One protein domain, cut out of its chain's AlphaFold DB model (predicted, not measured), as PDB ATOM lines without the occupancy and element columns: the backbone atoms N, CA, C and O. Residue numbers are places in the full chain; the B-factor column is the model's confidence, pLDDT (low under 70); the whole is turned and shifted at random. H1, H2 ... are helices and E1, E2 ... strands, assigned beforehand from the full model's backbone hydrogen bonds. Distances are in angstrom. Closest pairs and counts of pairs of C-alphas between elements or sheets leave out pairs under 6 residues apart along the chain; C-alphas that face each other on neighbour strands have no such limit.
ATOM      1  N   ALA A  16     108.299 159.889 206.214       71.56
ATOM      2  CA  ALA A  16     109.085 160.852 206.976       71.56
ATOM      3  C   ALA A  16     110.349 160.225 207.593       71.56
ATOM      4  O   ALA A  16     111.420 160.838 207.591       71.56
ATOM      5  N   VAL A  17     110.257 158.981 208.073       69.19
ATOM      6  CA  VAL A  17     111.404 158.229 208.607       69.19
ATOM      7  C   VAL A  17     112.338 157.818 207.471       69.19
ATOM      8  O   VAL A  17     113.550 157.995 207.588       69.19
ATOM      9  N   LEU A  18     111.787 157.369 206.339       68.19
ATOM     10  CA  LEU A  18     112.549 157.114 205.113       68.19
ATOM     11  C   LEU A  18     113.281 158.370 204.626       68.19
ATOM     12  O   LEU A  18     114.474 158.298 204.358       68.19
ATOM     13  N   ALA A  19     112.619 159.529 204.576       71.12
ATOM     14  CA  ALA A  19     113.240 160.787 204.165       71.12
ATOM     15  C   ALA A  19     114.374 161.213 205.109       71.12
ATOM     16  O   ALA A  19     115.416 161.682 204.652       71.12
ATOM     17  N   ARG A  20     114.211 161.000 206.421       74.62
ATOM     18  CA  ARG A  20     115.252 161.287 207.414       74.62
ATOM     19  C   ARG A  20     116.454 160.353 207.271       74.62
ATOM     20  O   ARG A  20     117.587 160.828 207.271       74.62
ATOM     21  N   ILE A  21     116.218 159.052 207.091       76.75
ATOM     22  CA  ILE A  21     117.280 158.061 206.860       76.75
ATOM     23  C   ILE A  21     118.004 158.359 205.545       76.75
ATOM     24  O   ILE A  21     119.228 158.384 205.518       76.75
ATOM     25  N   VAL A  22     117.273 158.637 204.464       72.94
ATOM     26  CA  VAL A  22     117.849 158.974 203.155       72.94
ATOM     27  C   VAL A  22     118.646 160.275 203.230       72.94
ATOM     28  O   VAL A  22     119.761 160.327 202.718       72.94
ATOM     29  N   GLY A  23     118.138 161.302 203.915       67.56
ATOM     30  CA  GLY A  23     118.864 162.550 204.145       67.56
ATOM     31  C   GLY A  23     120.173 162.330 204.903       67.56
ATOM     32  O   GLY A  23     121.212 162.862 204.514       67.56
ATOM     33  N   GLU A  24     120.155 161.482 205.930       69.75
ATOM     34  CA  GLU A  24     121.355 161.149 206.692       69.75
ATOM     35  C   GLU A  24     122.338 160.269 205.903       69.75
ATOM     36  O   GLU A  24     123.545 160.494 205.961       69.75
ATOM     37  N   VAL A  25     121.851 159.325 205.096       68.94
ATOM     38  CA  VAL A  25     122.685 158.503 204.204       68.94
ATOM     39  C   VAL A  25     123.326 159.357 203.109       68.94
ATOM     40  O   VAL A  25     124.512 159.196 202.843       68.94
ATOM     41  N   ILE A  26     122.600 160.309 202.517       65.94
ATOM     42  CA  ILE A  26     123.148 161.255 201.531       65.94
ATOM     43  C   ILE A  26     124.178 162.184 202.185       65.94
ATOM     44  O   ILE A  26     125.226 162.441 201.592       65.94
ATOM     45  N   ALA A  27     123.922 162.666 203.405       59.66
ATOM     46  CA  ALA A  27     124.880 163.478 204.151       59.66
ATOM     47  C   ALA A  27     126.158 162.688 204.475       59.66
ATOM     48  O   ALA A  27     127.259 163.200 204.277       59.66
ATOM     49  N   ARG A  28     126.028 161.419 204.884       60.69
ATOM     50  CA  ARG A  28     127.167 160.518 205.111       60.69
ATOM     51  C   ARG A  28     127.914 160.197 203.820       60.69
ATOM     52  O   ARG A  28     129.132 160.255 203.815       60.69
ATOM     53  N   LEU A  29     127.221 159.925 202.714       56.62
ATOM     54  CA  LEU A  29     127.858 159.670 201.417       56.62
ATOM     55  C   LEU A  29     128.610 160.899 200.890       56.62
ATOM     56  O   LEU A  29     129.703 160.748 200.352       56.62
ATOM     57  N   LYS A  30     128.071 162.109 201.087       55.03
ATOM     58  CA  LYS A  30     128.776 163.360 200.761       55.03
ATOM     59  C   LYS A  30     129.987 163.600 201.664       55.03
ATOM     60  O   LYS A  30     131.020 164.035 201.170       55.03
ATOM     61  N   ALA A  31     129.882 163.307 202.959       52.25
ATOM     62  CA  ALA A  31     131.001 163.434 203.895       52.25
ATOM     63  C   ALA A  31     132.119 162.405 203.629       52.25
ATOM     64  O   ALA A  31     133.290 162.695 203.856       52.25
ATOM     65  N   SER A  32     131.771 161.227 203.106       50.62
ATOM     66  CA  SER A  32     132.706 160.135 202.803       50.62
ATOM     67  C   SER A  32     133.383 160.242 201.433       50.62
ATOM     68  O   SER A  32     134.045 159.297 201.008       50.62
ATOM     69  N   GLN A  33     133.226 161.357 200.712       53.53
ATOM     70  CA  GLN A  33     133.860 161.545 199.411       53.53
ATOM     71  C   GLN A  33     135.331 161.953 199.602       53.53
ATOM     72  O   GLN A  33     135.702 163.121 199.488       53.53
ATOM     73  N   SER A  34     136.170 160.974 199.949       56.47
ATOM     74  CA  SER A  34     137.621 161.121 199.941       56.47
ATOM     75  C   SER A  34     138.117 161.046 198.501       56.47
ATOM     76  O   SER A  34     137.979 160.025 197.827       56.47
ATOM     77  N   VAL A  35     138.670 162.147 197.998       61.62
ATOM     78  CA  VAL A  35     139.228 162.177 196.644       61.62
ATOM     79  C   VAL A  35     140.742 162.089 196.732       61.62
ATOM     80  O   VAL A  35     141.385 162.924 197.371       61.62
ATOM     81  N   VAL A  36     141.303 161.060 196.100       60.25
ATOM     82  CA  VAL A  36     142.750 160.879 195.971       60.25
ATOM     83  C   VAL A  36     143.230 161.693 194.777       60.25
ATOM     84  O   VAL A  36     142.754 161.511 193.658       60.25
ATOM     85  N   VAL A  37     144.163 162.610 195.021       64.25
ATOM     86  CA  VAL A  37     144.729 163.477 193.983       64.25
ATOM     87  C   VAL A  37     146.196 163.125 193.791       64.25
ATOM     88  O   VAL A  37     147.060 163.529 194.568       64.25
ATOM     89  N   GLU A  38     146.488 162.402 192.711       60.66
ATOM     90  CA  GLU A  38     147.845 161.969 192.332       60.66
ATOM     91  C   GLU A  38     148.632 163.049 191.560       60.66
ATOM     92  O   GLU A  38     149.530 162.764 190.770       60.66
ATOM     93  N   SER A  39     148.308 164.327 191.768       67.12
ATOM     94  CA  SER A  39     149.008 165.436 191.111       67.12
ATOM     95  C   SER A  39     150.225 165.881 191.921       67.12
ATOM     96  O   SER A  39     150.135 166.165 193.114       67.12
ATOM     97  N   LYS A  40     151.384 165.996 191.258       69.19
ATOM     98  CA  LYS A  40     152.650 166.428 191.882       69.19
ATOM     99  C   LYS A  40     152.613 167.876 192.389       69.19
ATOM    100  O   LYS A  40     153.314 168.201 193.346       69.19
ATOM    101  N   ILE A  41     151.829 168.740 191.747       77.19
ATOM    102  CA  ILE A  41     151.619 170.137 192.141       77.19
ATOM    103  C   ILE A  41     150.118 170.348 192.300       77.19
ATOM    104  O   ILE A  41     149.352 170.005 191.402       77.19
ATOM    105  N   ILE A  42     149.721 170.908 193.438       78.75
ATOM    106  CA  ILE A  42     148.334 171.214 193.772       78.75
ATOM    107  C   ILE A  42     148.188 172.732 193.777       78.75
ATOM    108  O   ILE A  42     148.781 173.442 194.599       78.75
ATOM    109  N   ASP A  43     147.410 173.215 192.819       80.06
ATOM    110  CA  ASP A  43     147.104 174.623 192.602       80.06
ATOM    111  C   ASP A  43     145.674 174.957 193.066       80.06
ATOM    112  O   ASP A  43     144.837 174.070 193.268       80.06
ATOM    113  N   ALA A  44     145.381 176.243 193.223       76.81
ATOM    114  CA  ALA A  44     144.055 176.764 193.558       76.81
ATOM    115  C   ALA A  44     142.973 176.166 192.636       76.81
ATOM    116  O   ALA A  44     142.007 175.550 193.078       76.81
ATOM    117  N   LYS A  45     143.236 176.153 191.323       77.50
ATOM    118  CA  LYS A  45     142.333 175.577 190.311       77.50
ATOM    119  C   LYS A  45     141.985 174.108 190.551       77.50
ATOM    120  O   LYS A  45     140.850 173.719 190.296       77.50
ATOM    121  N   THR A  46     142.939 173.298 191.020       73.88
ATOM    122  CA  THR A  46     142.678 171.884 191.339       73.88
ATOM    123  C   THR A  46     141.803 171.746 192.577       73.88
ATOM    124  O   THR A  46     140.861 170.968 192.552       73.88
ATOM    125  N   ILE A  47     142.027 172.553 193.619       74.88
ATOM    126  CA  ILE A  47     141.155 172.585 194.804       74.88
ATOM    127  C   ILE A  47     139.749 173.081 194.439       74.88
ATOM    128  O   ILE A  47     138.752 172.567 194.942       74.88
ATOM    129  N   GLY A  48     139.669 174.034 193.508       68.69
ATOM    130  CA  GLY A  48     138.428 174.643 193.053       68.69
ATOM    131  C   GLY A  48     137.449 173.692 192.354       68.69
ATOM    132  O   GLY A  48     136.260 174.004 192.285       68.69
ATOM    133  N   GLN A  49     137.929 172.543 191.865       72.06
ATOM    134  CA  GLN A  49     137.118 171.509 191.210       72.06
ATOM    135  C   GLN A  49     136.413 170.574 192.203       72.06
ATOM    136  O   GLN A  49     135.491 169.858 191.812       72.06
ATOM    137  N   TYR A  50     136.821 170.576 193.474       73.44
ATOM    138  CA  TYR A  50     136.253 169.702 194.498       73.44
ATOM    139  C   TYR A  50     135.135 170.389 195.290       73.44
ATOM    140  O   TYR A  50     135.088 171.615 195.434       73.44
ATOM    141  N   ALA A  51     134.205 169.576 195.795       68.00
ATOM    142  CA  ALA A  51     133.057 170.049 196.556       68.00
ATOM    143  C   ALA A  51     133.470 170.654 197.912       68.00
ATOM    144  O   ALA A  51     134.431 170.221 198.550       68.00
ATOM    145  N   VAL A  52     132.704 171.649 198.365       70.56
ATOM    146  CA  VAL A  52     132.863 172.289 199.682       70.56
ATOM    147  C   VAL A  52     132.708 171.231 200.779       70.56
ATOM    148  O   VAL A  52     131.721 170.498 200.786       70.56
ATOM    149  N   GLY A  53     133.674 171.152 201.701       63.41
ATOM    150  CA  GLY A  53     133.685 170.150 202.777       63.41
ATOM    151  C   GLY A  53     134.318 168.796 202.428       63.41
ATOM    152  O   GLY A  53     134.260 167.883 203.249       63.41
ATOM    153  N   ALA A  54     134.910 168.636 201.239       70.19
ATOM    154  CA  ALA A  54     135.581 167.393 200.861       70.19
ATOM    155  C   ALA A  54     136.873 167.154 201.663       70.19
ATOM    156  O   ALA A  54     137.571 168.091 202.065       70.19
ATOM    157  N   THR A  55     137.222 165.878 201.846       72.00
ATOM    158  CA  THR A  55     138.548 165.479 202.333       72.00
ATOM    159  C   THR A  55     139.386 165.061 201.133       72.00
ATOM    160  O   THR A  55     139.024 164.135 200.409       72.00
ATOM    161  N   ILE A  56     140.487 165.766 200.890       75.06
ATOM    162  CA  ILE A  56     141.380 165.484 199.768       75.06
ATOM    163  C   ILE A  56     142.615 164.790 200.314       75.06
ATOM    164  O   ILE A  56     143.369 165.378 201.094       75.06
ATOM    165  N   THR A  57     142.834 163.560 199.857       76.69
ATOM    166  CA  THR A  57     144.057 162.822 200.144       76.69
ATOM    167  C   THR A  57     145.081 163.126 199.064       76.69
ATOM    168  O   THR A  57     144.885 162.811 197.890       76.69
ATOM    169  N   ILE A  58     146.167 163.781 199.459       77.31
ATOM    170  CA  ILE A  58     147.239 164.197 198.554       77.31
ATOM    171  C   ILE A  58     148.468 163.317 198.753       77.31
ATOM    172  O   ILE A  58     148.783 162.928 199.880       77.31
ATOM    173  N   ALA A  59     149.200 163.043 197.673       73.25
ATOM    174  CA  ALA A  59     150.443 162.283 197.761       73.25
ATOM    175  C   ALA A  59     151.441 162.953 198.729       73.25
ATOM    176  O   ALA A  59     151.575 164.179 198.756       73.25
ATOM    177  N   ALA A  60     152.204 162.153 199.482       67.88
ATOM    178  CA  ALA A  60     153.146 162.637 200.500       67.88
ATOM    179  C   ALA A  60     154.176 163.663 199.974       67.88
ATOM    180  O   ALA A  60     154.647 164.520 200.720       67.88
ATOM    181  N   ARG A  61     154.508 163.598 198.676       69.75
ATOM    182  CA  ARG A  61     155.473 164.483 197.994       69.75
ATOM    183  C   ARG A  61     154.825 165.581 197.143       69.75
ATOM    184  O   ARG A  61     155.537 166.258 196.403       69.75
ATOM    185  N   ALA A  62     153.505 165.740 197.203       75.75
ATOM    186  CA  ALA A  62     152.811 166.763 196.433       75.75
ATOM    187  C   ALA A  62     153.112 168.164 196.989       75.75
ATOM    188  O   ALA A  62     153.029 168.415 198.196       75.75
ATOM    189  N   ILE A  63     153.464 169.089 196.096       76.81
ATOM    190  CA  ILE A  63     153.709 170.491 196.435       76.81
ATOM    191  C   ILE A  63     152.371 171.220 196.401       76.81
ATOM    192  O   ILE A  63     151.769 171.380 195.342       76.81
ATOM    193  N   VAL A  64     151.918 171.678 197.565       80.69
ATOM    194  CA  VAL A  64     150.722 172.515 197.693       80.69
ATOM    195  C   VAL A  64     151.150 173.971 197.585       80.69
ATOM    196  O   VAL A  64     151.961 174.441 198.385       80.69
ATOM    197  N   THR A  65     150.625 174.681 196.593       82.56
ATOM    198  CA  THR A  65     150.868 176.122 196.452       82.56
ATOM    199  C   THR A  65     150.199 176.905 197.597       82.56
ATOM    200  O   THR A  65     149.191 176.449 198.146       82.56
ATOM    201  N   PRO A  66     150.710 178.096 197.968       80.81
ATOM    202  CA  PRO A  66     150.064 178.942 198.976       80.81
ATOM    203  C   PRO A  66     148.597 179.248 198.636       80.81
ATOM    204  O   PRO A  66     147.727 179.091 199.488       80.81
ATOM    205  N   ALA A  67     148.312 179.548 197.364       79.06
ATOM    206  CA  ALA A  67     146.959 179.815 196.875       79.06
ATOM    207  C   ALA A  67     146.013 178.608 197.041       79.06
ATOM    208  O   ALA A  67     144.870 178.775 197.457       79.06
ATOM    209  N   ALA A  68     146.495 177.384 196.791       80.50
ATOM    210  CA  ALA A  68     145.712 176.167 197.016       80.50
ATOM    211  C   ALA A  68     145.375 175.944 198.496       80.50
ATOM    212  O   ALA A  68     144.276 175.498 198.827       80.50
ATOM    213  N   LYS A  69     146.314 176.256 199.396       81.06
ATOM    214  CA  LYS A  69     146.099 176.142 200.843       81.06
ATOM    215  C   LYS A  69     145.051 177.142 201.334       81.06
ATOM    216  O   LYS A  69     144.203 176.777 202.151       81.06
ATOM    217  N   ASP A  70     145.098 178.369 200.830       82.88
ATOM    218  CA  ASP A  70     144.140 179.415 201.187       82.88
ATOM    219  C   ASP A  70     142.731 179.090 200.671       82.88
ATOM    220  O   ASP A  70     141.760 179.185 201.427       82.88
ATOM    221  N   GLU A  71     142.608 178.596 199.435       81.31
ATOM    222  CA  GLU A  71     141.320 178.176 198.871       81.31
ATOM    223  C   GLU A  71     140.736 176.957 199.600       81.31
ATOM    224  O   GLU A  71     139.535 176.915 199.876       81.31
ATOM    225  N   ALA A  72     141.574 175.993 199.992       81.50
ATOM    226  CA  ALA A  72     141.132 174.851 200.786       81.50
ATOM    227  C   ALA A  72     140.576 175.288 202.150       81.50
ATOM    228  O   ALA A  72     139.517 174.816 202.568       81.50
ATOM    229  N   LYS A  73     141.236 176.251 202.809       81.75
ATOM    230  CA  LYS A  73     140.755 176.837 204.065       81.75
ATOM    231  C   LYS A  73     139.425 177.570 203.874       81.75
ATOM    232  O   LYS A  73     138.525 177.410 204.692       81.75
ATOM    233  N   GLN A  74     139.282 178.342 202.798       81.69
ATOM    234  CA  GLN A  74     138.051 179.081 202.503       81.69
ATOM    235  C   GLN A  74     136.861 178.152 202.206       81.69
ATOM    236  O   GLN A  74     135.721 178.494 202.513       81.69
ATOM    237  N   ARG A  75     137.118 176.971 201.633       75.12
ATOM    238  CA  ARG A  75     136.092 175.990 201.240       75.12
ATOM    239  C   ARG A  75     135.877 174.857 202.251       75.12
ATOM    240  O   ARG A  75     135.187 173.889 201.928       75.12
ATOM    241  N   ASN A  76     136.439 174.963 203.459       77.25
ATOM    242  CA  ASN A  76     136.400 173.916 204.494       77.25
ATOM    243  C   ASN A  76     136.872 172.540 203.989       77.25
ATOM    244  O   ASN A  76     136.344 171.504 204.386       77.25
ATOM    245  N   ILE A  77     137.844 172.526 203.079       80.19
ATOM    246  CA  ILE A  77     138.405 171.302 202.514       80.19
ATOM    247  C   ILE A  77     139.548 170.838 203.412       80.19
ATOM    248  O   ILE A  77     140.515 171.570 203.646       80.19
ATOM    249  N   THR A  78     139.452 169.603 203.900       77.88
ATOM    250  CA  THR A  78     140.509 169.006 204.723       77.88
ATOM    251  C   THR A  78     141.530 168.348 203.808       77.88
ATOM    252  O   THR A  78     141.227 167.364 203.138       77.88
ATOM    253  N   ILE A  79     142.746 168.892 203.767       76.12
ATOM    254  CA  ILE A  79     143.856 168.287 203.027       76.12
ATOM    255  C   ILE A  79     144.569 167.312 203.963       76.12
ATOM    256  O   ILE A  79     145.349 167.721 204.827       76.12
ATOM    257  N   THR A  80     144.317 166.024 203.780       77.62
ATOM    258  CA  THR A  80     145.079 164.960 204.429       77.62
ATOM    259  C   THR A  80     146.216 164.556 203.506       77.62
ATOM    260  O   THR A  80     146.005 164.185 202.355       77.62
ATOM    261  N   ARG A  81     147.458 164.636 203.981       76.06
ATOM    262  CA  ARG A  81     148.541 163.945 203.276       76.06
ATOM    263  C   ARG A  81     148.342 162.463 203.494       76.06
ATOM    264  O   ARG A  81     148.038 162.071 204.620       76.06
ATOM    265  N   ASP A  82     148.523 161.682 202.440       67.44
ATOM    266  CA  ASP A  82     148.671 160.248 202.582       67.44
ATOM    267  C   ASP A  82     149.933 160.027 203.417       67.44
ATOM    268  O   ASP A  82     151.068 160.126 202.940       67.44
TER     269      ASP A  82
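What this domain is: This is residues 16 to 82 of the 194 residues of an uncharacterized protein of Rubripirellula reticaptiva (UniProt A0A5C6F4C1). A helical arm, H1, whose residues 16 to 29 stand free, sticks out from a compact head of a small parallel sheet, ordered E1, E2, E3, and two touching helices, H2 and H3. The 67 printed residues run H1 E1 H2 E2 H3 E3, class mixed. The whole is loose, radius of gyration of the C-alphas 14.2 A, spanning 46 by 21 by 14 A.

How they stand to each other: H1, residues 16 to 31, is not on the sheet. E1, residues 34 to 37, H2, residues 44 to 48, and E2, residues 55 to 58, form a strand-helix-strand unit, a helix between parallel neighbour strands; E2, H3, residues 66 to 74, and E3, residues 78 to 81, form another. Both crossovers are right-handed. Within hydrogen-bond range are N 35 and O 55, 3.1 A, and N 56 and O 78, 2.9 A. H2 touches H3, closest C-alphas Ala 44 and Ala 68, 3.9 A. H3 only grazes the sheet with residues 69 to 73. In H1, H2 and H3 every O i to N i+4 pair is within range.

Where its parts are: H1 runs 22.3 A from C-alpha 16 at (109.085, 160.852, 206.976). H3 measures 12.5 A. E3 ends at C-alpha 81, (148.541, 163.945, 203.276).

The domain as a whole: The farthest C-alphas, Ala 16 and Arg 61, are 47.4 A apart. The printed part has no cut and no long link. Model pLDDT is under 70 in 26 residues, among them 23 to 40.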